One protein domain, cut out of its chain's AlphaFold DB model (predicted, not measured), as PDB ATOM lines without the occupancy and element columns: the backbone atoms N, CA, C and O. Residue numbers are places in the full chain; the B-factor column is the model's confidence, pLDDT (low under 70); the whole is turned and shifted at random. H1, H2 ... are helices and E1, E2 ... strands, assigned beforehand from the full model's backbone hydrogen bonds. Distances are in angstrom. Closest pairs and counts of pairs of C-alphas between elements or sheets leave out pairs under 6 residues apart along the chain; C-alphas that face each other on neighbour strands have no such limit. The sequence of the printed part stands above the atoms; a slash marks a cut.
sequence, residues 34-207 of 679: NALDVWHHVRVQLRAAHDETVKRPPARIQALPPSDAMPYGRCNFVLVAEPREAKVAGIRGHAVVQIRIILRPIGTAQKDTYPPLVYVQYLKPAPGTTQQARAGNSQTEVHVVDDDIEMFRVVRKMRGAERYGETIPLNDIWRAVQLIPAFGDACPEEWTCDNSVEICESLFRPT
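Overview. This is residues 34 to 207 of the 679 residues of an uncharacterized protein of Rickenella mellea (UniProt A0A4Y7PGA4). Look first for a strongly twisted sheet built round the two long strands E5 and E6, with the small hairpin E2 and E3 crossed over part of one face as an unequal sandwich. The hairpin E7 and E8 reaches out beyond the end of E6 as an arm, while the short helix H1 comes at the end of a long loop, residues 178 to 195. The printed part has 174 residues with twelve named strands and one named helix, in the order E1 to E11, H1, E12; its class is mostly strand, with under half of the residues, 80, in named elements. The large sheet, E1, E4, E5, E6, E9, E10, E11 and E12, is branched, and its neighbour pairs are antiparallel, as are the two-stranded sheets E2 - E3 and E7 - E8. The whole is compact, with a radius of gyration of the C-alphas of 17.6 A, and spans 53 by 47 by 37 A.

Along the chain. Find C-alpha 35 at (84.474, 79.274, 107.888), where E1 begins; it covers residues 35 to 39 and runs on into E2, residues 41 to 45, at 71 degrees. Next come E3, residues 59 to 64, 15.9 A long, and E4, residues 77 to 81. At C-alpha 94, (80.037, 104.552, 90.083), begins E5, residues 94 to 106, 29.5 A from first to last C-alpha, which bends by 84 degrees at residue 98. E6 follows at residues 117 to 125, 24.8 A long. Then read E7, residues 130 to 135, E8, residues 138 to 143, E9, residues 151 to 156, 16.5 A long, E10, residues 165 to 169, and E11, residues 173 to 177. H1 holds residues 196 to 199, and E12, residues 202 to 206, ends at C-alpha 206, (72.014, 101.454, 78.491).

Arrangement. Start at E5, where pairing is staggered: E4 beside residues 94 to 98 and E1 beside residues 102 to 106 lie on one side, E6 on the other side. Check N 78 and O 97, 2.9 A, for E4; N 104 and O 37, 2.9 A, for E1; and N 119 and O 101, 2.8 A, for E6. E4, E5 and E6 form a meander, each strand the antiparallel neighbour of the one before. E11 lies on the other side of E4 from E5, with N 79 and O 175 at 2.8 A. On the other side of E6 from E5 are E10, with N 118 and O 168 at 2.8 A, and E9, with N 124 and O 155 at 2.9 A. E12 is the next neighbour of E9, with N 154 and O 203 at 2.8 A. Now look at E2 and E3, with N 42 and O 61 at 2.9 A: this sheet and the large one form a sandwich, two sheets face to face, with strands at 72 degrees. The closest C-alphas of E3 and E5 are those of Ala 63 and Arg 100, 5.3 A. In the hairpin E7 and E8, N 133 and O 140 are 2.9 A apart; E7 is apart from E9. H1 is not on the large sheet; it is too short for an O i to N i+4 pair, and its 1 O i to N i+3 pair is within range.

Size, cuts and confidence. The two C-alphas farthest apart are those of Lys 111 and Asp 185, 57.1 A. The printed part has no cut. Long links join E2 to E3, E3 to E4, E4 to E5 and E11 to H1. The mean pLDDT of the printed part is 90.6; look for values under 70 at residues 84 to 91 and 110 to 112.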
ATOM      1  N   ASN A  34      87.160  80.988 110.634       91.88
ATOM      2  CA  ASN A  34      87.537  79.634 110.208       91.88
ATOM      3  C   ASN A  34      86.575  79.030 109.170       91.88
ATOM      4  O   ASN A  34      86.889  78.000 108.581       91.88
ATOM      5  N   ALA A  35      85.432  79.672 108.915       93.38
ATOM      6  CA  ALA A  35      84.474  79.274 107.888       93.38
ATOM      7  C   ALA A  35      83.906  80.494 107.140       93.38
ATOM      8  O   ALA A  35      84.013  81.636 107.597       93.38
ATOM      9  N   LEU A  36      83.295  80.241 105.981       95.31
ATOM     10  CA  LEU A  36      82.570  81.222 105.174       95.31
ATOM     11  C   LEU A  36      81.168  80.676 104.872       95.31
ATOM     12  O   LEU A  36      81.051  79.603 104.286       95.31
ATOM     13  N   ASP A  37      80.121  81.439 105.186       95.88
ATOM     14  CA  ASP A  37      78.846  81.296 104.480       95.88
ATOM     15  C   ASP A  37      79.068  81.749 103.025       95.88
ATOM     16  O   ASP A  37      79.672  82.801 102.796       95.88
ATOM     17  N   VAL A  38      78.563  80.998 102.043       96.88
ATOM     18  CA  VAL A  38      78.615  81.354 100.614       96.88
ATOM     19  C   VAL A  38      77.221  81.215 100.008       96.88
ATOM     20  O   VAL A  38      76.528  80.227 100.253       96.88
ATOM     21  N   TRP A  39      76.803  82.198  99.208       97.62
ATOM     22  CA  TRP A  39      75.448  82.260  98.656       97.62
ATOM     23  C   TRP A  39      75.443  82.509  97.148       97.62
ATOM     24  O   TRP A  39      76.037  83.461  96.642       97.62
ATOM     25  N   HIS A  40      74.693  81.679  96.426       97.19
ATOM     26  CA  HIS A  40      74.524  81.788  94.974       97.19
ATOM     27  C   HIS A  40      73.536  82.870  94.538       97.19
ATOM     28  O   HIS A  40      73.490  83.230  93.361       97.19
ATOM     29  N   HIS A  41      72.707  83.366  95.455       96.81
ATOM     30  CA  HIS A  41      71.820  84.488  95.199       96.81
ATOM     31  C   HIS A  41      71.447  85.211  96.492       96.81
ATOM     32  O   HIS A  41      71.389  84.603  97.557       96.81
ATOM     33  N   VAL A  42      71.123  86.493  96.366       96.44
ATOM     34  CA  VAL A  42      70.495  87.310  97.412       96.44
ATOM     35  C   VAL A  42      69.363  88.127  96.801       96.44
ATOM     36  O   VAL A  42      69.337  88.368  95.591       96.44
ATOM     37  N   ARG A  43      68.427  88.583  97.629       95.94
ATOM     38  CA  ARG A  43      67.479  89.638  97.258       95.94
ATOM     39  C   ARG A  43      67.907  90.928  97.941       95.94
ATOM     40  O   ARG A  43      68.095  90.945  99.155       95.94
ATOM     41  N   VAL A  44      68.064  91.989  97.153       93.44
ATOM     42  CA  VAL A  44      68.435  93.322  97.637       93.44
ATOM     43  C   VAL A  44      67.280  94.273  97.361       93.44
ATOM     44  O   VAL A  44      66.950  94.543  96.204       93.44
ATOM     45  N   GLN A  45      66.666  94.794  98.424       94.38
ATOM     46  CA  GLN A  45      65.731  95.908  98.294       94.38
ATOM     47  C   GLN A  45      66.496  97.233  98.319       94.38
ATOM     48  O   GLN A  45      67.299  97.474  99.216       94.38
ATOM     49  N   LEU A  46      66.234  98.087  97.331       90.75
ATOM     50  CA  LEU A  46      66.916  99.365  97.130       90.75
ATOM     51  C   LEU A  46      65.914 100.520  97.200       90.75
ATOM     52  O   LEU A  46      64.739 100.354  96.870       90.75
ATOM     53  N   ARG A  47      66.384 101.706  97.590       89.69
ATOM     54  CA  ARG A  47      65.621 102.963  97.500       89.69
ATOM     55  C   ARG A  47      65.616 103.478  96.048       89.69
ATOM     56  O   ARG A  47      66.469 103.076  95.249       89.69
ATOM     57  N   ALA A  48      64.661 104.324  95.665       86.44
ATOM     58  CA  ALA A  48      64.655 104.922  94.330       86.44
ATOM     59  C   ALA A  48      65.778 105.969  94.187       86.44
ATOM     60  O   ALA A  48      66.166 106.636  95.138       86.44
ATOM     61  N   ALA A  49      66.327 106.118  92.977       79.38
ATOM     62  CA  ALA A  49      67.482 106.997  92.742       79.38
ATOM     63  C   ALA A  49      67.137 108.501  92.722       79.38
ATOM     64  O   ALA A  49      68.045 109.329  92.730       79.38
ATOM     65  N   HIS A  50      65.845 108.835  92.664       84.44
ATOM     66  CA  HIS A  50      65.315 110.202  92.689       84.44
ATOM     67  C   HIS A  50      64.604 110.536  94.008       84.44
ATOM     68  O   HIS A  50      64.447 111.709  94.327       84.44
ATOM     69  N   ASP A  51      64.207 109.517  94.774       88.56
ATOM     70  CA  ASP A  51      63.515 109.648  96.053       88.56
ATOM     71  C   ASP A  51      63.966 108.514  96.987       88.56
ATOM     72  O   ASP A  51      63.674 107.338  96.763       88.56
ATOM     73  N   GLU A  52      64.697 108.866  98.046       87.31
ATOM     74  CA  GLU A  52      65.167 107.887  99.024       87.31
ATOM     75  C   GLU A  52      64.038 107.311  99.896       87.31
ATOM     76  O   GLU A  52      64.241 106.274 100.536       87.31
ATOM     77  N   THR A  53      62.861 107.940  99.960       92.50
ATOM     78  CA  THR A  53      61.717 107.437 100.736       92.50
ATOM     79  C   THR A  53      61.069 106.227 100.062       92.50
ATOM     80  O   THR A  53      60.756 105.243 100.739       92.50
ATOM     81  N   VAL A  54      60.971 106.244  98.728       94.56
ATOM     82  CA  VAL A  54      60.389 105.168  97.919       94.56
ATOM     83  C   VAL A  54      61.307 103.946  97.913       94.56
ATOM     84  O   VAL A  54      62.410 103.955  97.360       94.56
ATOM     85  N   LYS A  55      60.826 102.842  98.488       93.69
ATOM     86  CA  LYS A  55      61.430 101.514  98.318       93.69
ATOM     87  C   LYS A  55      61.037 100.948  96.952       93.69
ATOM     88  O   LYS A  55      59.859 100.902  96.618       93.69
ATOM     89  N   ARG A  56      62.007 100.456  96.181       92.12
ATOM     90  CA  ARG A  56      61.749  99.679  94.959       92.12
ATOM     91  C   ARG A  56      61.377  98.227  95.312       92.12
ATOM     92  O   ARG A  56      61.673  97.779  96.427       92.12
ATOM     93  N   PRO A  57      60.790  97.453  94.381       94.25
ATOM     94  CA  PRO A  57      60.703  95.999  94.516       94.25
ATOM     95  C   PRO A  57      62.093  95.368  94.748       94.25
ATOM     96  O   PRO A  57      63.073  95.857  94.173       94.25
ATOM     97  N   PRO A  58      62.223  94.309  95.572       94.88
ATOM     98  CA  PRO A  58      63.496  93.618  95.771       94.88
ATOM     99  C   PRO A  58      64.026  92.998  94.472       94.88
ATOM    100  O   PRO A  58      63.338  92.214  93.820       94.88
ATOM    101  N   ALA A  59      65.271  93.307  94.111       94.94
ATOM    102  CA  ALA A  59      65.937  92.705  92.960       94.94
ATOM    103  C   ALA A  59      66.695  91.438  93.387       94.94
ATOM    104  O   ALA A  59      67.460  91.469  94.354       94.94
ATOM    105  N   ARG A  60      66.524  90.328  92.654       96.62
ATOM    106  CA  ARG A  60      67.381  89.143  92.819       96.62
ATOM    107  C   ARG A  60      68.732  89.413  92.157       96.62
ATOM    108  O   ARG A  60      68.784  89.803  90.996       96.62
ATOM    109  N   ILE A  61      69.805  89.182  92.902       97.12
ATOM    110  CA  ILE A  61      71.189  89.218  92.431       97.12
ATOM    111  C   ILE A  61      71.739  87.795  92.521       97.12
ATOM    112  O   ILE A  61      71.543  87.124  93.533       97.12
ATOM    113  N   GLN A  62      72.401  87.336  91.463       97.31
ATOM    114  CA  GLN A  62      72.868  85.968  91.267       97.31
ATOM    115  C   GLN A  62      74.387  85.920  91.054       97.31
ATOM    116  O   GLN A  62      74.965  86.758  90.355       97.31
ATOM    117  N   ALA A  63      75.001  84.918  91.677       97.31
ATOM    118  CA  ALA A  63      76.431  84.649  91.737       97.31
ATOM    119  C   ALA A  63      76.656  83.126  91.675       97.31
ATOM    120  O   ALA A  63      77.138  82.506  92.628       97.31
ATOM    121  N   LEU A  64      76.218  82.496  90.581       96.62
ATOM    122  CA  LEU A  64      76.537  81.092  90.336       96.62
ATOM    123  C   LEU A  64      77.972  80.991  89.792       96.62
ATOM    124  O   LEU A  64      78.261  81.633  88.774       96.62
ATOM    125  N   PRO A  65      78.855  80.204  90.437       95.19
ATOM    126  CA  PRO A  65      80.176  79.907  89.898       95.19
ATOM    127  C   PRO A  65      80.064  79.034  88.633       95.19
ATOM    128  O   PRO A  65      78.990  78.496  88.354       95.19
ATOM    129  N   PRO A  66      81.162  78.876  87.874       95.31
ATOM    130  CA  PRO A  66      81.291  77.816  86.879       95.31
ATOM    131  C   PRO A  66      80.936  76.431  87.431       95.31
ATOM    132  O   PRO A  66      81.287  76.101  88.566       95.31
ATOM    133  N   SER A  67      80.278  75.625  86.604       95.31
ATOM    134  CA  SER A  67      79.994  74.205  86.829       95.31
ATOM    135  C   SER A  67      79.941  73.470  85.487       95.31
ATOM    136  O   SER A  67      79.899  74.114  84.440       95.31
ATOM    137  N   ASP A  68      79.906  72.137  85.491       95.31
ATOM    138  CA  ASP A  68      79.941  71.335  84.255       95.31
ATOM    139  C   ASP A  68      78.747  71.628  83.325       95.31
ATOM    140  O   ASP A  68      78.898  71.705  82.109       95.31
ATOM    141  N   ALA A  69      77.571  71.889  83.905       93.06
ATOM    142  CA  ALA A  69      76.369  72.306  83.178       93.06
ATOM    143  C   ALA A  69      76.376  73.792  82.753       93.06
ATOM    144  O   ALA A  69      75.488  74.227  82.023       93.06
ATOM    145  N   MET A  70      77.327  74.597  83.241       93.25
ATOM    146  CA  MET A  70      77.383  76.044  83.010       93.25
ATOM    147  C   MET A  70      78.828  76.572  83.166       93.25
ATOM    148  O   MET A  70      79.158  77.222  84.166       93.25
ATOM    149  N   PRO A  71      79.717  76.322  82.184       94.31
ATOM    150  CA  PRO A  71      81.173  76.467  82.343       94.31
ATOM    151  C   PRO A  71      81.678  77.903  82.568       94.31
ATOM    152  O   PRO A  71      82.824  78.100  82.964       94.31
ATOM    153  N   TYR A  72      80.837  78.921  82.365       94.56
ATOM    154  CA  TYR A  72      81.172  80.333  82.608       94.56
ATOM    155  C   TYR A  72      80.556  80.902  83.904       94.56
ATOM    156  O   TYR A  72      80.889  82.021  84.323       94.56
ATOM    157  N   GLY A  73      79.700  80.120  84.573       95.69
ATOM    158  CA  GLY A  73      78.852  80.564  85.678       95.69
ATOM    159  C   GLY A  73      77.692  81.460  85.223       95.69
ATOM    160  O   GLY A  73      77.519  81.721  84.035       95.69
ATOM    161  N   ARG A  74      76.910  81.983  86.176       95.44
ATOM    162  CA  ARG A  74      75.854  82.981  85.907       95.44
ATOM    163  C   ARG A  74      75.874  84.072  86.964       95.44
ATOM    164  O   ARG A  74      75.498  83.872  88.118       95.44
ATOM    165  N   CYS A  75      76.383  85.222  86.543       97.00
ATOM    166  CA  CYS A  75      76.889  86.282  87.403       97.00
ATOM    167  C   CYS A  75      76.290  87.627  86.970       97.00
ATOM    168  O   CYS A  75      76.592  88.107  85.875       97.00
ATOM    169  N   ASN A  76      75.440  88.243  87.801       97.25
ATOM    170  CA  ASN A  76      74.852  89.545  87.467       97.25
ATOM    171  C   ASN A  76      75.883  90.683  87.533       97.25
ATOM    172  O   ASN A  76      76.851  90.639  88.296       97.25
ATOM    173  N   PHE A  77      75.609  91.753  86.786       97.62
ATOM    174  CA  PHE A  77      76.320  93.019  86.924       97.62
ATOM    175  C   PHE A  77      75.585  93.962  87.871       97.62
ATOM    176  O   PHE A  77      74.352  93.994  87.947       97.62
ATOM    177  N   VAL A  78      76.362  94.778  88.570       96.62
ATOM    178  CA  VAL A  78      75.867  95.839  89.441       96.62
ATOM    179  C   VAL A  78      76.663  97.119  89.226       96.62
ATOM    180  O   VAL A  78      77.771  97.113  88.683       96.62
ATOM    181  N   LEU A  79      76.092  98.230  89.678       95.06
ATOM    182  CA  LEU A  79      76.862  99.424  89.982       95.06
ATOM    183  C   LEU A  79      77.269  99.378  91.442       95.06
ATOM    184  O   LEU A  79      76.420  99.173  92.312       95.06
ATOM    185  N   VAL A  80      78.543  99.637  91.687       94.50
ATOM    186  CA  VAL A  80      79.067  99.926  93.021       94.50
ATOM    187  C   VAL A  80      79.411 101.401  93.077       94.50
ATOM    188  O   VAL A  80      79.800 101.993  92.064       94.50
ATOM    189  N   ALA A  81      79.248 102.018  94.241       90.44
ATOM    190  CA  ALA A  81      79.774 103.361  94.414       90.44
ATOM    191  C   ALA A  81      81.302 103.315  94.361       90.44
ATOM    192  O   ALA A  81      81.929 102.506  95.040       90.44
ATOM    193  N   GLU A  82      81.901 104.181  93.552       84.94
ATOM    194  CA  GLU A  82      83.350 104.199  93.414       84.94
ATOM    195  C   GLU A  82      83.970 104.859  94.662       84.94
ATOM    196  O   GLU A  82      83.451 105.882  95.134       84.94
ATOM    197  N   PRO A  83      85.043 104.297  95.255       74.12
ATOM    198  CA  PRO A  83      85.724 104.947  96.368       74.12
ATOM    199  C   PRO A  83      86.228 106.325  95.922       74.12
ATOM    200  O   PRO A  83      86.733 106.484  94.813       74.12
ATOM    201  N   ARG A  84      86.108 107.331  96.800       61.91
ATOM    202  CA  ARG A  84      86.294 108.770  96.486       61.91
ATOM    203  C   ARG A  84      87.674 109.164  95.924       61.91
ATOM    204  O   ARG A  84      87.858 110.313  95.541       61.91
ATOM    205  N   GLU A  85      88.627 108.240  95.905       61.94
ATOM    206  CA  GLU A  85      89.995 108.405  95.401       61.94
ATOM    207  C   GLU A  85      90.159 107.952  93.934       61.94
ATOM    208  O   GLU A  85      91.224 108.139  93.338       61.94
ATOM    209  N   ALA A  86      89.121 107.363  93.326       59.78
ATOM    210  CA  ALA A  86      89.145 106.928  91.934       59.78
ATOM    211  C   ALA A  86      89.218 108.125  90.967       59.78
ATOM    212  O   ALA A  86      88.310 108.948  90.884       59.78
ATOM    213  N   LYS A  87      90.322 108.206  90.212       58.56
ATOM    214  CA  LYS A  87      90.605 109.303  89.264       58.56
ATOM    215  C   LYS A  87      89.733 109.276  88.006       58.56
ATOM    216  O   LYS A  87      89.496 110.319  87.404       58.56
ATOM    217  N   VAL A  88      89.287 108.086  87.609       57.19
ATOM    218  CA  VAL A  88      88.395 107.861  86.467       57.19
ATOM    219  C   VAL A  88      86.995 107.721  87.034       57.19
ATOM    220  O   VAL A  88      86.542 106.612  87.282       57.19
ATOM    221  N   ALA A  89      86.338 108.847  87.311       50.75
ATOM    222  CA  ALA A  89      84.974 108.809  87.812       50.75
ATOM    223  C   ALA A  89      84.083 108.143  86.755       50.75
ATOM    224  O   ALA A  89      83.848 108.705  85.681       50.75
ATOM    225  N   GLY A  90      83.575 106.948  87.071       58.22
ATOM    226  CA  GLY A  90      82.614 106.247  86.230       58.22
ATOM    227  C   GLY A  90      81.296 107.016  86.105       58.22
ATOM    228  O   GLY A  90      81.192 108.205  86.408       58.22
ATOM    229  N   ILE A  91      80.226 106.334  85.699       66.06
ATOM    230  CA  ILE A  91      78.947 106.995  85.391       66.06
ATOM    231  C   ILE A  91      78.339 107.580  86.678       66.06
ATOM    232  O   ILE A  91      77.670 106.886  87.445       66.06
ATOM    233  N   ARG A  92      78.610 108.877  86.895       72.25
ATOM    234  CA  ARG A  92      78.402 109.642  88.137       72.25
ATOM    235  C   ARG A  92      79.149 109.065  89.354       72.25
ATOM    236  O   ARG A  92      78.551 108.926  90.417       72.25
ATOM    237  N   GLY A  93      80.429 108.706  89.207       85.25
ATOM    238  CA  GLY A  93      81.255 108.181  90.312       85.25
ATOM    239  C   GLY A  93      80.826 106.789  90.793       85.25
ATOM    240  O   GLY A  93      80.806 106.511  91.992       85.25
ATOM    241  N   HIS A  94      80.411 105.943  89.849       91.25
ATOM    242  CA  HIS A  94      80.037 104.552  90.083       91.25
ATOM    243  C   HIS A  94      80.710 103.659  89.041       91.25
ATOM    244  O   HIS A  94      80.555 103.885  87.833       91.25
ATOM    245  N   ALA A  95      81.392 102.615  89.507       93.31
ATOM    246  CA  ALA A  95      81.968 101.590  88.648       93.31
ATOM    247  C   ALA A  95      80.910 100.540  88.270       93.31
ATOM    248  O   ALA A  95      79.984 100.259  89.035       93.31
ATOM    249  N   VAL A  96      81.059  99.945  87.084       95.19
ATOM    250  CA  VAL A  96      80.311  98.744  86.684       95.19
ATOM    251  C   VAL A  96      81.146  97.534  87.091       95.19
ATOM    252  O   VAL A  96      82.332  97.472  86.765       95.19
ATOM    253  N   VAL A  97      80.551  96.572  87.794       97.06
ATOM    254  CA  VAL A  97      81.242  95.343  88.210       97.06
ATOM    255  C   VAL A  97      80.367  94.116  87.990       97.06
ATOM    256  O   VAL A  97      79.139  94.200  88.026       97.06
ATOM    257  N   GLN A  98      81.005  92.972  87.780       97.62
ATOM    258  CA  GLN A  98      80.379  91.658  87.745       97.62
ATOM    259  C   GLN A  98      80.514  90.993  89.117       97.62
ATOM    260  O   GLN A  98      81.618  90.923  89.656       97.62
ATOM    261  N   ILE A  99      79.422  90.487  89.684       97.81
ATOM    262  CA  ILE A  99      79.456  89.760  90.959       97.81
ATOM    263  C   ILE A  99      79.861  88.314  90.706       97.81
ATOM    264  O   ILE A  99      79.241  87.647  89.886       97.81
ATOM    265  N   ARG A 100      80.878  87.820  91.422       97.50
ATOM    266  CA  ARG A 100      81.381  86.447  91.275       97.50
ATOM    267  C   ARG A 100      81.060  85.538  92.453       97.50
ATOM    268  O   ARG A 100      80.725  84.382  92.231       97.50
ATOM    269  N   ILE A 101      81.162  86.040  93.683       97.81
ATOM    270  CA  ILE A 101      80.847  85.283  94.903       97.81
ATOM    271  C   ILE A 101      80.188  86.239  95.897       97.81
ATOM    272  O   ILE A 101      80.663  87.362  96.064       97.81
ATOM    273  N   ILE A 102      79.130  85.799  96.574       97.88
ATOM    274  CA  ILE A 102      78.549  86.490  97.730       97.88
ATOM    275  C   ILE A 102      78.867  85.625  98.947       97.88
ATOM    276  O   ILE A 102      78.616  84.419  98.914       97.88
ATOM    277  N   LEU A 103      79.465  86.204  99.986       97.50
ATOM    278  CA  LEU A 103      79.982  85.451 101.129       97.50
ATOM    279  C   LEU A 103      79.896  86.238 102.437       97.50
ATOM    280  O   LEU A 103      79.849  87.467 102.435       97.50
ATOM    281  N   ARG A 104      79.939  85.545 103.571       96.19
ATOM    282  CA  ARG A 104      80.060  86.154 104.902       96.19
ATOM    283  C   ARG A 104      81.013  85.322 105.758       96.19
ATOM    284  O   ARG A 104      80.754  84.139 105.962       96.19
ATOM    285  N   PRO A 105      82.101  85.912 106.275       94.69
ATOM    286  CA  PRO A 105      82.976  85.204 107.194       94.69
ATOM    287  C   PRO A 105      82.270  84.845 108.505       94.69
ATOM    288  O   PRO A 105      81.495  85.640 109.042       94.69
ATOM    289  N   ILE A 106      82.562  83.655 109.021       92.94
ATOM    290  CA  ILE A 106      82.041  83.139 110.287       92.94
ATOM    291  C   ILE A 106      83.190  83.163 111.300       92.94
ATOM    292  O   ILE A 106      84.120  82.357 111.239       92.94
ATOM    293  N   GLY A 107      83.154  84.147 112.198       87.75
ATOM    294  CA  GLY A 107      84.138  84.308 113.268       87.75
ATOM    295  C   GLY A 107      83.860  83.391 114.456       87.75
ATOM    296  O   GLY A 107      82.708  83.186 114.831       87.75
ATOM    297  N   THR A 108      84.920  82.902 115.100       80.75
ATOM    298  CA  THR A 108      84.828  82.210 116.401       80.75
ATOM    299  C   THR A 108      84.514  83.184 117.543       80.75
ATOM    300  O   THR A 108      83.872  82.817 118.525       80.75
ATOM    301  N   ALA A 109      84.916  84.452 117.407       80.06
ATOM    302  CA  ALA A 109      84.585  85.520 118.341       80.06
ATOM    303  C   ALA A 109      83.126  85.982 118.153       80.06
ATOM    304  O   ALA A 109      82.828  86.848 117.334       80.06
ATOM    305  N   GLN A 110      82.222  85.432 118.969       63.62
ATOM    306  CA  GLN A 110      80.755  85.589 118.923       63.62
ATOM    307  C   GLN A 110      80.208  87.042 118.947       63.62
ATOM    308  O   GLN A 110      79.000  87.245 118.835       63.62
ATOM    309  N   LYS A 111      81.057  88.059 119.141       60.53
ATOM    310  CA  LYS A 111      80.642  89.436 119.457       60.53
ATOM    311  C   LYS A 111      80.424  90.339 118.241       60.53
ATOM    312  O   LYS A 111      79.557  91.206 118.300       60.53
ATOM    313  N   ASP A 112      81.156  90.112 117.151       64.50
ATOM    314  CA  ASP A 112      81.109  90.947 115.948       64.50
ATOM    315  C   ASP A 112      80.765  90.096 114.719       64.50
ATOM    316  O   ASP A 112      81.601  89.400 114.144       64.50
ATOM    317  N   THR A 113      79.500  90.156 114.294       83.94
ATOM    318  CA  THR A 113      79.081  89.576 113.012       83.94
ATOM    319  C   THR A 113      79.736  90.347 111.868       83.94
ATOM    320  O   THR A 113      79.455  91.530 111.668       83.94
ATOM    321  N   TYR A 114      80.553  89.658 111.069       91.19
ATOM    322  CA  TYR A 114      81.048  90.210 109.812       91.19
ATOM    323  C   TYR A 114      79.874  90.576 108.889       91.19
ATOM    324  O   TYR A 114      78.930  89.785 108.754       91.19
ATOM    325  N   PRO A 115      79.910  91.753 108.236       94.25
ATOM    326  CA  PRO A 115      78.900  92.114 107.253       94.25
ATOM    327  C   PRO A 115      78.976  91.166 106.044       94.25
ATOM    328  O   PRO A 115      80.064  90.684 105.722       94.25
ATOM    329  N   PRO A 116      77.862  90.929 105.330       95.62
ATOM    330  CA  PRO A 116      77.896  90.296 104.018       95.62
ATOM    331  C   PRO A 116      78.865  91.017 103.072       95.62
ATOM    332  O   PRO A 116      78.823  92.245 102.930       95.62
ATOM    333  N   LEU A 117      79.728  90.240 102.425       97.12
ATOM    334  CA  LEU A 117      80.741  90.672 101.472       97.12
ATOM    335  C   LEU A 117      80.444  90.101 100.082       97.12
ATOM    336  O   LEU A 117      79.727  89.111  99.918       97.12
ATOM    337  N   VAL A 118      81.030  90.722  99.066       97.75
ATOM    338  CA  VAL A 118      80.882  90.328  97.666       97.75
ATOM    339  C   VAL A 118      82.237  90.410  96.984       97.75
ATOM    340  O   VAL A 118      82.856  91.472  96.969       97.75
ATOM    341  N   TYR A 119      82.692  89.306  96.396       97.81
ATOM    342  CA  TYR A 119      83.817  89.326  95.469       97.81
ATOM    343  C   TYR A 119      83.315  89.743  94.083       97.81
ATOM    344  O   TYR A 119      82.431  89.097  93.503       97.81
ATOM    345  N   VAL A 120      83.871  90.836  93.562       97.62
ATOM    346  CA  VAL A 120      83.466  91.468  92.302       97.62
ATOM    347  C   VAL A 120      84.637  91.584  91.333       97.62
ATOM    348  O   VAL A 120      85.776  91.783  91.748       97.62
ATOM    349  N   GLN A 121      84.365  91.498  90.031       97.31
ATOM    350  CA  GLN A 121      85.320  91.777  88.954       97.31
ATOM    351  C   GLN A 121      84.946  93.092  88.273       97.31
ATOM    352  O   GLN A 121      83.803  93.280  87.858       97.31
ATOM    353  N   TYR A 122      85.893  94.022  88.162       96.19
ATOM    354  CA  TYR A 122      85.615  95.357  87.638       96.19
ATOM    355  C   TYR A 122      85.565  95.395  86.113       96.19
ATOM    356  O   TYR A 122      86.368  94.768  85.417       96.19
ATOM    357  N   LEU A 123      84.684  96.247  85.602       96.00
ATOM    358  CA  LEU A 123      84.717  96.736  84.236       96.00
ATOM    359  C   LEU A 123      85.197  98.196  84.250       96.00
ATOM    360  O   LEU A 123      84.991  98.933  85.217       96.00
ATOM    361  N   LYS A 124      85.867  98.605  83.178       94.19
ATOM    362  CA  LYS A 124      86.312  99.980  82.912       94.19
ATOM    363  C   LYS A 124      85.631 100.491  81.631       94.19
ATOM    364  O   LYS A 124      85.160  99.657  80.857       94.19
ATOM    365  N   PRO A 125      85.585 101.809  81.370       93.94
ATOM    366  CA  PRO A 125      85.228 102.321  80.046       93.94
ATOM    367  C   PRO A 125      86.052 101.652  78.935       93.94
ATOM    368  O   PRO A 125      87.213 101.274  79.152       93.94
ATOM    369  N   ALA A 126      85.459 101.484  77.756       94.19
ATOM    370  CA  ALA A 126      86.175 100.980  76.591       94.19
ATOM    371  C   ALA A 126      87.209 102.012  76.088       94.19
ATOM    372  O   ALA A 126      86.986 103.218  76.240       94.19
ATOM    373  N   PRO A 127      88.325 101.581  75.466       92.88
ATOM    374  CA  PRO A 127      89.218 102.496  74.755       92.88
ATOM    375  C   PRO A 127      88.430 103.365  73.763       92.88
ATOM    376  O   PRO A 127      87.513 102.874  73.114       92.88
ATOM    377  N   GLY A 128      88.752 104.657  73.677       91.81
ATOM    378  CA  GLY A 128      88.011 105.632  72.861       91.81
ATOM    379  C   GLY A 128      86.820 106.287  73.574       91.81
ATOM    380  O   GLY A 128      86.646 107.495  73.453       91.81
ATOM    381  N   THR A 129      86.073 105.563  74.415       91.06
ATOM    382  CA  THR A 129      84.870 106.097  75.109       91.06
ATOM    383  C   THR A 129      85.162 106.981  76.334       91.06
ATOM    384  O   THR A 129      84.299 107.229  77.174       91.06
ATOM    385  N   THR A 130      86.385 107.499  76.465       90.75
ATOM    386  CA  THR A 130      86.795 108.402  77.552       90.75
ATOM    387  C   THR A 130      87.345 109.702  76.992       90.75
ATOM    388  O   THR A 130      88.402 109.700  76.359       90.75
ATOM    389  N   GLN A 131      86.686 110.821  77.289       89.50
ATOM    390  CA  GLN A 131      87.210 112.154  76.978       89.50
ATOM    391  C   GLN A 131      87.773 112.805  78.246       89.50
ATOM    392  O   GLN A 131      87.211 112.680  79.337       89.50
ATOM    393  N   GLN A 132      88.894 113.520  78.119       87.88
ATOM    394  CA  GLN A 132      89.460 114.287  79.231       87.88
ATOM    395  C   GLN A 132      88.679 115.590  79.424       87.88
ATOM    396  O   GLN A 132      88.928 116.587  78.744       87.88
ATOM    397  N   ALA A 133      87.757 115.610  80.385       83.62
ATOM    398  CA  ALA A 133      87.093 116.839  80.786       83.62
ATOM    399  C   ALA A 133      88.035 117.668  81.672       83.62
ATOM    400  O   ALA A 133      88.470 117.225  82.740       83.62
ATOM    401  N   ARG A 134      88.339 118.899  81.244       84.38
ATOM    402  CA  ARG A 134      89.158 119.844  82.017       84.38
ATOM    403  C   ARG A 134      88.310 120.568  83.067       84.38
ATOM    404  O   ARG A 134      88.009 121.755  82.938       84.38
ATOM    405  N   ALA A 135      87.926 119.845  84.116       77.94
ATOM    406  CA  ALA A 135      87.241 120.399  85.280       77.94
ATOM    407  C   ALA A 135      88.229 121.196  86.159       77.94
ATOM    408  O   ALA A 135      88.711 120.727  87.190       77.94
ATOM    409  N   GLY A 136      88.576 122.410  85.719       84.62
ATOM    410  CA  GLY A 136      89.555 123.271  86.385       84.62
ATOM    411  C   GLY A 136      90.983 122.718  86.305       84.62
ATOM    412  O   GLY A 136      91.499 122.465  85.215       84.62
ATOM    413  N   ASN A 137      91.628 122.551  87.465       84.81
ATOM    414  CA  ASN A 137      93.013 122.069  87.566       84.81
ATOM    415  C   ASN A 137      93.125 120.533  87.582       84.81
ATOM    416  O   ASN A 137      94.223 120.003  87.430       84.81
ATOM    417  N   SER A 138      92.016 119.814  87.760       79.31
ATOM    418  CA  SER A 138      91.967 118.353  87.666       79.31
ATOM    419  C   SER A 138      91.597 117.916  86.250       79.31
ATOM    420  O   SER A 138      90.507 118.225  85.772       79.31
ATOM    421  N   GLN A 139      92.475 117.147  85.602       78.75
ATOM    422  CA  GLN A 139      92.082 116.307  84.470       78.75
ATOM    423  C   GLN A 139      91.240 115.149  85.011       78.75
ATOM    424  O   GLN A 139      91.749 114.303  85.748       78.75
ATOM    425  N   THR A 140      89.959 115.125  84.657       80.94
ATOM    426  CA  THR A 140      89.044 114.020  84.968       80.94
ATOM    427  C   THR A 140      88.636 113.339  83.674       80.94
ATOM    428  O   THR A 140      88.076 113.986  82.788       80.94
ATOM    429  N   GLU A 141      88.901 112.041  83.559       84.75
ATOM    430  CA  GLU A 141      88.355 111.240  82.465       84.75
ATOM    431  C   GLU A 141      86.853 111.069  82.691       84.75
ATOM    432  O   GLU A 141      86.423 110.564  83.729       84.75
ATOM    433  N   VAL A 142      86.060 111.526  81.725       85.88
ATOM    434  CA  VAL A 142      84.609 111.352  81.701       85.88
ATOM    435  C   VAL A 142      84.298 110.245  80.709       85.88
ATOM    436  O   VAL A 142      84.738 110.287  79.559       85.88
ATOM    437  N   HIS A 143      83.531 109.255  81.162       86.12
ATOM    438  CA  HIS A 143      82.971 108.233  80.286       86.12
ATOM    439  C   HIS A 143      81.929 108.899  79.378       86.12
ATOM    440  O   HIS A 143      80.909 109.396  79.861       86.12
ATOM    441  N   VAL A 144      82.224 108.938  78.084       88.00
ATOM    442  CA  VAL A 144      81.345 109.452  77.035       88.00
ATOM    443  C   VAL A 144      80.521 108.299  76.470       88.00
ATOM    444  O   VAL A 144      80.878 107.128  76.592       88.00
ATOM    445  N   VAL A 145      79.350 108.638  75.954       89.44
ATOM    446  CA  VAL A 145      78.415 107.693  75.351       89.44
ATOM    447  C   VAL A 145      78.931 107.325  73.953       89.44
ATOM    448  O   VAL A 145      79.551 108.157  73.303       89.44
ATOM    449  N   ASP A 146      78.727 106.086  73.513       86.06
ATOM    450  CA  ASP A 146      79.058 105.649  72.154       86.06
ATOM    451  C   ASP A 146      78.043 106.289  71.183       86.06
ATOM    452  O   ASP A 146      76.833 106.052  71.310       86.06
ATOM    453  N   ASP A 147      78.525 107.172  70.300       82.94
ATOM    454  CA  ASP A 147      77.704 108.178  69.600       82.94
ATOM    455  C   ASP A 147      76.628 107.554  68.687       82.94
ATOM    456  O   ASP A 147      75.534 108.105  68.563       82.94
ATOM    457  N   ASP A 148      76.891 106.375  68.112       86.25
ATOM    458  CA  ASP A 148      75.988 105.691  67.171       86.25
ATOM    459  C   ASP A 148      74.751 105.046  67.834       86.25
ATOM    460  O   ASP A 148      73.772 104.732  67.153       86.25
ATOM    461  N   ILE A 149      74.789 104.794  69.151       85.31
ATOM    462  CA  ILE A 149      73.810 103.927  69.846       85.31
ATOM    463  C   ILE A 149      73.290 104.475  71.185       85.31
ATOM    464  O   ILE A 149      72.462 103.834  71.831       85.31
ATOM    465  N   GLU A 150      73.778 105.629  71.641       88.69
ATOM    466  CA  GLU A 150      73.427 106.234  72.937       88.69
ATOM    467  C   GLU A 150      73.692 105.332  74.177       88.69
ATOM    468  O   GLU A 150      73.060 105.487  75.230       88.69
ATOM    469  N   MET A 151      74.651 104.398  74.103       92.25
ATOM    470  CA  MET A 151      75.015 103.479  75.199       92.25
ATOM    471  C   MET A 151      76.446 103.697  75.711       92.25
ATOM    472  O   MET A 151      77.323 104.143  74.988       92.25
ATOM    473  N   PHE A 152      76.722 103.339  76.965       93.12
ATOM    474  CA  PHE A 152      78.082 103.373  77.519       93.12
ATOM    475  C   PHE A 152      78.806 102.045  77.261       93.12
ATOM    476  O   PHE A 152      78.390 101.014  77.800       93.12
ATOM    477  N   ARG A 153      79.903 102.050  76.496       95.06
ATOM    478  CA  ARG A 153      80.699 100.843  76.219       95.06
ATOM    479  C   ARG A 153      81.725 100.586  77.325       95.06
ATOM    480  O   ARG A 153      82.524 101.445  77.683       95.06
ATOM    481  N   VAL A 154      81.733  99.375  77.872       96.06
ATOM    482  CA  VAL A 154      82.660  98.946  78.928       96.06
ATOM    483  C   VAL A 154      83.419  97.687  78.523       96.06
ATOM    484  O   VAL A 154      82.900  96.842  77.805       96.06
ATOM    485  N   VAL A 155      84.644  97.534  79.018       96.75
ATOM    486  CA  VAL A 155      85.473  96.327  78.852       96.75
ATOM    487  C   VAL A 155      85.920  95.809  80.214       96.75
ATOM    488  O   VAL A 155      85.922  96.545  81.207       96.75
ATOM    489  N   ARG A 156      86.352  94.549  80.288       96.88
ATOM    490  CA  ARG A 156      86.917  93.992  81.527       96.88
ATOM    491  C   ARG A 156      88.173  94.760  81.951       96.88
ATOM    492  O   ARG A 156      89.053  95.062  81.141       96.88
ATOM    493  N   LYS A 157      88.283  95.079  83.243       95.44
ATOM    494  CA  LYS A 157      89.507  95.641  83.822       95.44
ATOM    495  C   LYS A 157      90.475  94.481  84.062       95.44
ATOM    496  O   LYS A 157      90.222  93.634  84.908       95.44
ATOM    497  N   MET A 158      91.564  94.427  83.302       95.62
ATOM    498  CA  MET A 158      92.574  93.365  83.394       95.62
ATOM    499  C   MET A 158      93.804  93.833  84.184       95.62
ATOM    500  O   MET A 158      94.140  95.021  84.180       95.62
ATOM    501  N   ARG A 159      94.493  92.900  84.847       94.56
ATOM    502  CA  ARG A 159      95.775  93.096  85.542       94.56
ATOM    503  C   ARG A 159      96.766  92.051  85.021       94.56
ATOM    504  O   ARG A 159      96.916  90.977  85.596       94.56
ATOM    505  N   GLY A 160      97.406  92.354  83.893       95.06
ATOM    506  CA  GLY A 160      98.043  91.320  83.072       95.06
ATOM    507  C   GLY A 160      96.967  90.438  82.433       95.06
ATOM    508  O   GLY A 160      95.960  90.961  81.965       95.06
ATOM    509  N   ALA A 161      97.148  89.115  82.459       94.06
ATOM    510  CA  ALA A 161      96.158  88.156  81.955       94.06
ATOM    511  C   ALA A 161      94.981  87.889  82.924       94.06
ATOM    512  O   ALA A 161      93.990  87.282  82.534       94.06
ATOM    513  N   GLU A 162      95.061  88.330  84.184       95.56
ATOM    514  CA  GLU A 162      94.024  88.080  85.196       95.56
ATOM    515  C   GLU A 162      92.964  89.196  85.211       95.56
ATOM    516  O   GLU A 162      93.286  90.382  85.099       95.56
ATOM    517  N   ARG A 163      91.684  88.837  85.393       95.94
ATOM    518  CA  ARG A 163      90.598  89.812  85.602       95.94
ATOM    519  C   ARG A 163      90.791  90.509  86.958       95.94
ATOM    520  O   ARG A 163      90.944  89.845  87.980       95.94
ATOM    521  N   TYR A 164      90.769  91.840  86.988       95.56
ATOM    522  CA  TYR A 164      90.926  92.615  88.219       95.56
ATOM    523  C   TYR A 164      89.641  92.564  89.055       95.56
ATOM    524  O   TYR A 164      88.587  93.032  88.619       95.56
ATOM    525  N   GLY A 165      89.748  92.035  90.272       95.88
ATOM    526  CA  GLY A 165      88.643  91.940  91.218       95.88
ATOM    527  C   GLY A 165      89.050  92.223  92.661       95.88
ATOM    528  O   GLY A 165      90.236  92.242  92.995       95.88
ATOM    529  N   GLU A 166      88.045  92.454  93.497       96.12
ATOM    530  CA  GLU A 166      88.155  92.938  94.876       96.12
ATOM    531  C   GLU A 166      86.979  92.411  95.711       96.12
ATOM    532  O   GLU A 166      85.943  92.039  95.156       96.12
ATOM    533  N   THR A 167      87.128  92.382  97.034       96.44
ATOM    534  CA  THR A 167      86.046  92.030  97.961       96.44
ATOM    535  C   THR A 167      85.503  93.298  98.609       96.44
ATOM    536  O   THR A 167      86.232  93.982  99.324       96.44
ATOM    537  N   ILE A 168      84.224  93.592  98.382       96.56
ATOM    538  CA  ILE A 168      83.532  94.787  98.886       96.56
ATOM    539  C   ILE A 168      82.391  94.411  99.848       96.56
ATOM    540  O   ILE A 168      81.894  93.283  99.790       96.56
ATOM    541  N   PRO A 169      81.919  95.325 100.713       96.38
ATOM    542  CA  PRO A 169      80.650  95.166 101.418       96.38
ATOM    543  C   PRO A 169      79.468  95.017 100.449       96.38
ATOM    544  O   PRO A 169      79.352  95.766  99.480       96.38
ATOM    545  N   LEU A 170      78.519  94.129 100.760       95.62
ATOM    546  CA  LEU A 170      77.256  94.006 100.013       95.62
ATOM    547  C   LEU A 170      76.478  95.332  99.958       95.62
ATOM    548  O   LEU A 170      75.808  95.625  98.970       95.62
ATOM    549  N   ASN A 171      76.612  96.158 100.999       94.25
ATOM    550  CA  ASN A 171      75.939  97.451 101.112       94.25
ATOM    551  C   ASN A 171      76.477  98.531 100.151       94.25
ATOM    552  O   ASN A 171      75.830  99.565 100.007       94.25
ATOM    553  N   ASP A 172      77.623  98.305  99.493       94.56
ATOM    554  CA  ASP A 172      78.172  99.234  98.494       94.56
ATOM    555  C   ASP A 172      77.619  98.980  97.076       94.56
ATOM    556  O   ASP A 172      77.876  99.765  96.154       94.56
ATOM    557  N   ILE A 173      76.799  97.930  96.898       94.69
ATOM    558  CA  ILE A 173      75.956  97.746  95.711       94.69
ATOM    559  C   ILE A 173      74.903  98.854  95.673       94.69
ATOM    560  O   ILE A 173      73.967  98.879  96.470       94.69
ATOM    561  N   TRP A 174      75.004  99.735  94.681       92.56
ATOM    562  CA  TRP A 174      74.007 100.774  94.445       92.56
ATOM    563  C   TRP A 174      72.782 100.237  93.695       92.56
ATOM    564  O   TRP A 174      71.659 100.638  93.998       92.56
ATOM    565  N   ARG A 175      72.982  99.343  92.710       92.62
ATOM    566  CA  ARG A 175      71.899  98.670  91.957       92.62
ATOM    567  C   ARG A 175      72.387  97.558  91.031       92.62
ATOM    568  O   ARG A 175      73.501  97.635  90.530       92.62
ATOM    569  N   ALA A 176      71.504  96.622  90.687       94.50
ATOM    570  CA  ALA A 176      71.678  95.763  89.514       94.50
ATOM    571  C   ALA A 176      71.671  96.568  88.201       94.50
ATOM    572  O   ALA A 176      70.997  97.600  88.093       94.50
ATOM    573  N   VAL A 177      72.413  96.090  87.200       94.56
ATOM    574  CA  VAL A 177      72.338  96.557  85.807       94.56
ATOM    575  C   VAL A 177      72.416  95.377  84.845       94.56
ATOM    576  O   VAL A 177      73.125  94.406  85.088       94.56
ATOM    577  N   GLN A 178      71.704  95.490  83.730       94.50
ATOM    578  CA  GLN A 178      71.869  94.610  82.581       94.50
ATOM    579  C   GLN A 178      72.910  95.221  81.638       94.50
ATOM    580  O   GLN A 178      72.942  96.440  81.451       94.50
ATOM    581  N   LEU A 179      73.761  94.368  81.074       95.88
ATOM    582  CA  LEU A 179      74.702  94.705  80.010       95.88
ATOM    583  C   LEU A 179      74.352  93.861  78.782       95.88
ATOM    584  O   LEU A 179      73.877  92.735  78.932       95.88
ATOM    585  N   ILE A 180      74.589  94.407  77.595       95.88
ATOM    586  CA  ILE A 180      74.364  93.746  76.306       95.88
ATOM    587  C   ILE A 180      75.742  93.463  75.683       95.88
ATOM    588  O   ILE A 180      76.574  94.372  75.690       95.88
ATOM    589  N   PRO A 181      76.038  92.254  75.173       96.69
ATOM    590  CA  PRO A 181      77.268  92.013  74.417       96.69
ATOM    591  C   PRO A 181      77.381  92.944  73.201       96.69
ATOM    592  O   PRO A 181      76.388  93.196  72.520       96.69
ATOM    593  N   ALA A 182      78.579  93.454  72.911       95.25
ATOM    594  CA  ALA A 182      78.847  94.083  71.621       95.25
ATOM    595  C   ALA A 182      79.193  92.982  70.611       95.25
ATOM    596  O   ALA A 182      80.293  92.431  70.641       95.25
ATOM    597  N   PHE A 183      78.242  92.648  69.741       93.00
ATOM    598  CA  PHE A 183      78.390  91.567  68.761       93.00
ATOM    599  C   PHE A 183      79.262  91.939  67.546       93.00
ATOM    600  O   PHE A 183      79.656  91.052  66.803       93.00
ATOM    601  N   GLY A 184      79.585  93.221  67.345       92.00
ATOM    602  CA  GLY A 184      80.231  93.685  66.111       92.00
ATOM    603  C   GLY A 184      79.288  93.566  64.910       92.00
ATOM    604  O   GLY A 184      78.073  93.671  65.075       92.00
ATOM    605  N   ASP A 185      79.846  93.331  63.721       93.25
ATOM    606  CA  ASP A 185      79.076  93.224  62.472       93.25
ATOM    607  C   ASP A 185      78.229  91.938  62.391       93.25
ATOM    608  O   ASP A 185      77.217  91.899  61.693       93.25
ATOM    609  N   ALA A 186      78.632  90.880  63.104       94.81
ATOM    610  CA  ALA A 186      77.929  89.603  63.167       94.81
ATOM    611  C   ALA A 186      78.209  88.888  64.496       94.81
ATOM    612  O   ALA A 186      79.360  88.768  64.910       94.81
ATOM    613  N   CYS A 187      77.162  88.361  65.137       95.31
ATOM    614  CA  CYS A 187      77.322  87.493  66.302       95.31
ATOM    615  C   CYS A 187      78.069  86.206  65.897       95.31
ATOM    616  O   CYS A 187      77.613  85.539  64.966       95.31
ATOM    617  N   PRO A 188      79.158  85.823  66.589       95.75
ATOM    618  CA  PRO A 188      79.808  84.533  66.374       95.75
ATOM    619  C   PRO A 188      78.866  83.361  66.682       95.75
ATOM    620  O   PRO A 188      78.016  83.459  67.568       95.75
ATOM    621  N   GLU A 189      79.010  82.253  65.954       96.12
ATOM    622  CA  GLU A 189      78.116  81.087  66.056       96.12
ATOM    623  C   GLU A 189      78.283  80.342  67.392       96.12
ATOM    624  O   GLU A 189      77.329  79.771  67.918       96.12
ATOM    625  N   GLU A 190      79.469  80.409  68.004       95.69
ATOM    626  CA  GLU A 190      79.734  79.818  69.316       95.69
ATOM    627  C   GLU A 190      79.172  80.638  70.498       95.69
ATOM    628  O   GLU A 190      79.317  80.228  71.657       95.69
ATOM    629  N   TRP A 191      78.529  81.786  70.240       95.75
ATOM    630  CA  TRP A 191      77.939  82.641  71.276       95.75
ATOM    631  C   TRP A 191      76.471  82.291  71.552       95.75
ATOM    632  O   TRP A 191      75.590  82.418  70.706       95.75
ATOM    633  N   THR A 192      76.187  81.931  72.800       94.44
ATOM    634  CA  THR A 192      74.857  81.625  73.335       94.44
ATOM    635  C   THR A 192      74.394  82.694  74.328       94.44
ATOM    636  O   THR A 192      75.169  83.548  74.777       94.44
ATOM    637  N   CYS A 193      73.127  82.637  74.744       90.75
ATOM    638  CA  CYS A 193      72.585  83.499  75.799       90.75
ATOM    639  C   CYS A 193      73.356  83.413  77.132       90.75
ATOM    640  O   CYS A 193      73.424  84.410  77.852       90.75
ATOM    641  N   ASP A 194      73.964  82.264  77.447       91.75
ATOM    642  CA  ASP A 194      74.658  82.037  78.720       91.75
ATOM    643  C   ASP A 194      76.176  82.289  78.653       91.75
ATOM    644  O   ASP A 194      76.763  82.669  79.669       91.75
ATOM    645  N   ASN A 195      76.828  82.141  77.487       94.88
ATOM    646  CA  ASN A 195      78.277  82.371  77.353       94.88
ATOM    647  C   ASN A 195      78.660  83.747  76.762       94.88
ATOM    648  O   ASN A 195      79.730  84.262  77.092       94.88
ATOM    649  N   SER A 196      77.802  84.380  75.950       95.88
ATOM    650  CA  SER A 196      78.146  85.589  75.173       95.88
ATOM    651  C   SER A 196      78.599  86.741  76.065       95.88
ATOM    652  O   SER A 196      79.627  87.367  75.824       95.88
ATOM    653  N   VAL A 197      77.887  86.956  77.171       95.62
ATOM    654  CA  VAL A 197      78.222  87.919  78.228       95.62
ATOM    655  C   VAL A 197      79.630  87.706  78.800       95.62
ATOM    656  O   VAL A 197      80.274  88.670  79.216       95.62
ATOM    657  N   GLU A 198      80.121  86.468  78.839       95.31
ATOM    658  CA  GLU A 198      81.397  86.082  79.452       95.31
ATOM    659  C   GLU A 198      82.580  86.035  78.486       95.31
ATOM    660  O   GLU A 198      83.705  86.331  78.908       95.31
ATOM    661  N   ILE A 199      82.317  85.718  77.218       94.88
ATOM    662  CA  ILE A 199      83.304  85.674  76.134       94.88
ATOM    663  C   ILE A 199      83.519  87.074  75.536       94.88
ATOM    664  O   ILE A 199      84.660  87.509  75.396       94.88
ATOM    665  N   CYS A 200      82.439  87.808  75.244       96.50
ATOM    666  CA  CYS A 200      82.470  89.095  74.543       96.50
ATOM    667  C   CYS A 200      83.381  90.131  75.226       96.50
ATOM    668  O   CYS A 200      83.223  90.424  76.415       96.50
ATOM    669  N   GLU A 201      84.323  90.713  74.475       95.69
ATOM    670  CA  GLU A 201      85.370  91.596  75.013       95.69
ATOM    671  C   GLU A 201      84.841  92.928  75.570       95.69
ATOM    672  O   GLU A 201      85.346  93.429  76.585       95.69
ATOM    673  N   SER A 202      83.821  93.495  74.917       96.19
ATOM    674  CA  SER A 202      83.216  94.782  75.268       96.19
ATOM    675  C   SER A 202      81.698  94.679  75.355       96.19
ATOM    676  O   SER A 202      81.069  94.145  74.452       96.19
ATOM    677  N   LEU A 203      81.104  95.226  76.409       96.62
ATOM    678  CA  LEU A 203      79.668  95.182  76.667       96.62
ATOM    679  C   LEU A 203      79.093  96.602  76.653       96.62
ATOM    680  O   LEU A 203      79.721  97.535  77.155       96.62
ATOM    681  N   PHE A 204      77.879  96.769  76.147       95.56
ATOM    682  CA  PHE A 204      77.143  98.025  76.201       95.56
ATOM    683  C   PHE A 204      76.233  98.087  77.432       95.56
ATOM    684  O   PHE A 204      75.528  97.133  77.772       95.56
ATOM    685  N   ARG A 205      76.214  99.243  78.094       90.88
ATOM    686  CA  ARG A 205      75.308  99.571  79.198       90.88
ATOM    687  C   ARG A 205      74.317 100.648  78.738       90.88
ATOM    688  O   ARG A 205      74.772 101.739  78.389       90.88
ATOM    689  N   PRO A 206      72.992 100.423  78.823       86.88
ATOM    690  CA  PRO A 206      72.014 101.454  78.491       86.88
ATOM    691  C   PRO A 206      72.189 102.734  79.325       86.88
ATOM    692  O   PRO A 206      72.458 102.693  80.539       86.88
ATOM    693  N   THR A 207      71.995 103.878  78.677       80.81
ATOM    694  CA  THR A 207      71.752 105.167  79.333       80.81
ATOM    695  C   THR A 207      70.422 105.134  80.098       80.81
ATOM    696  O   THR A 207      69.509 104.369  79.798       80.81
TER     697      THR A 207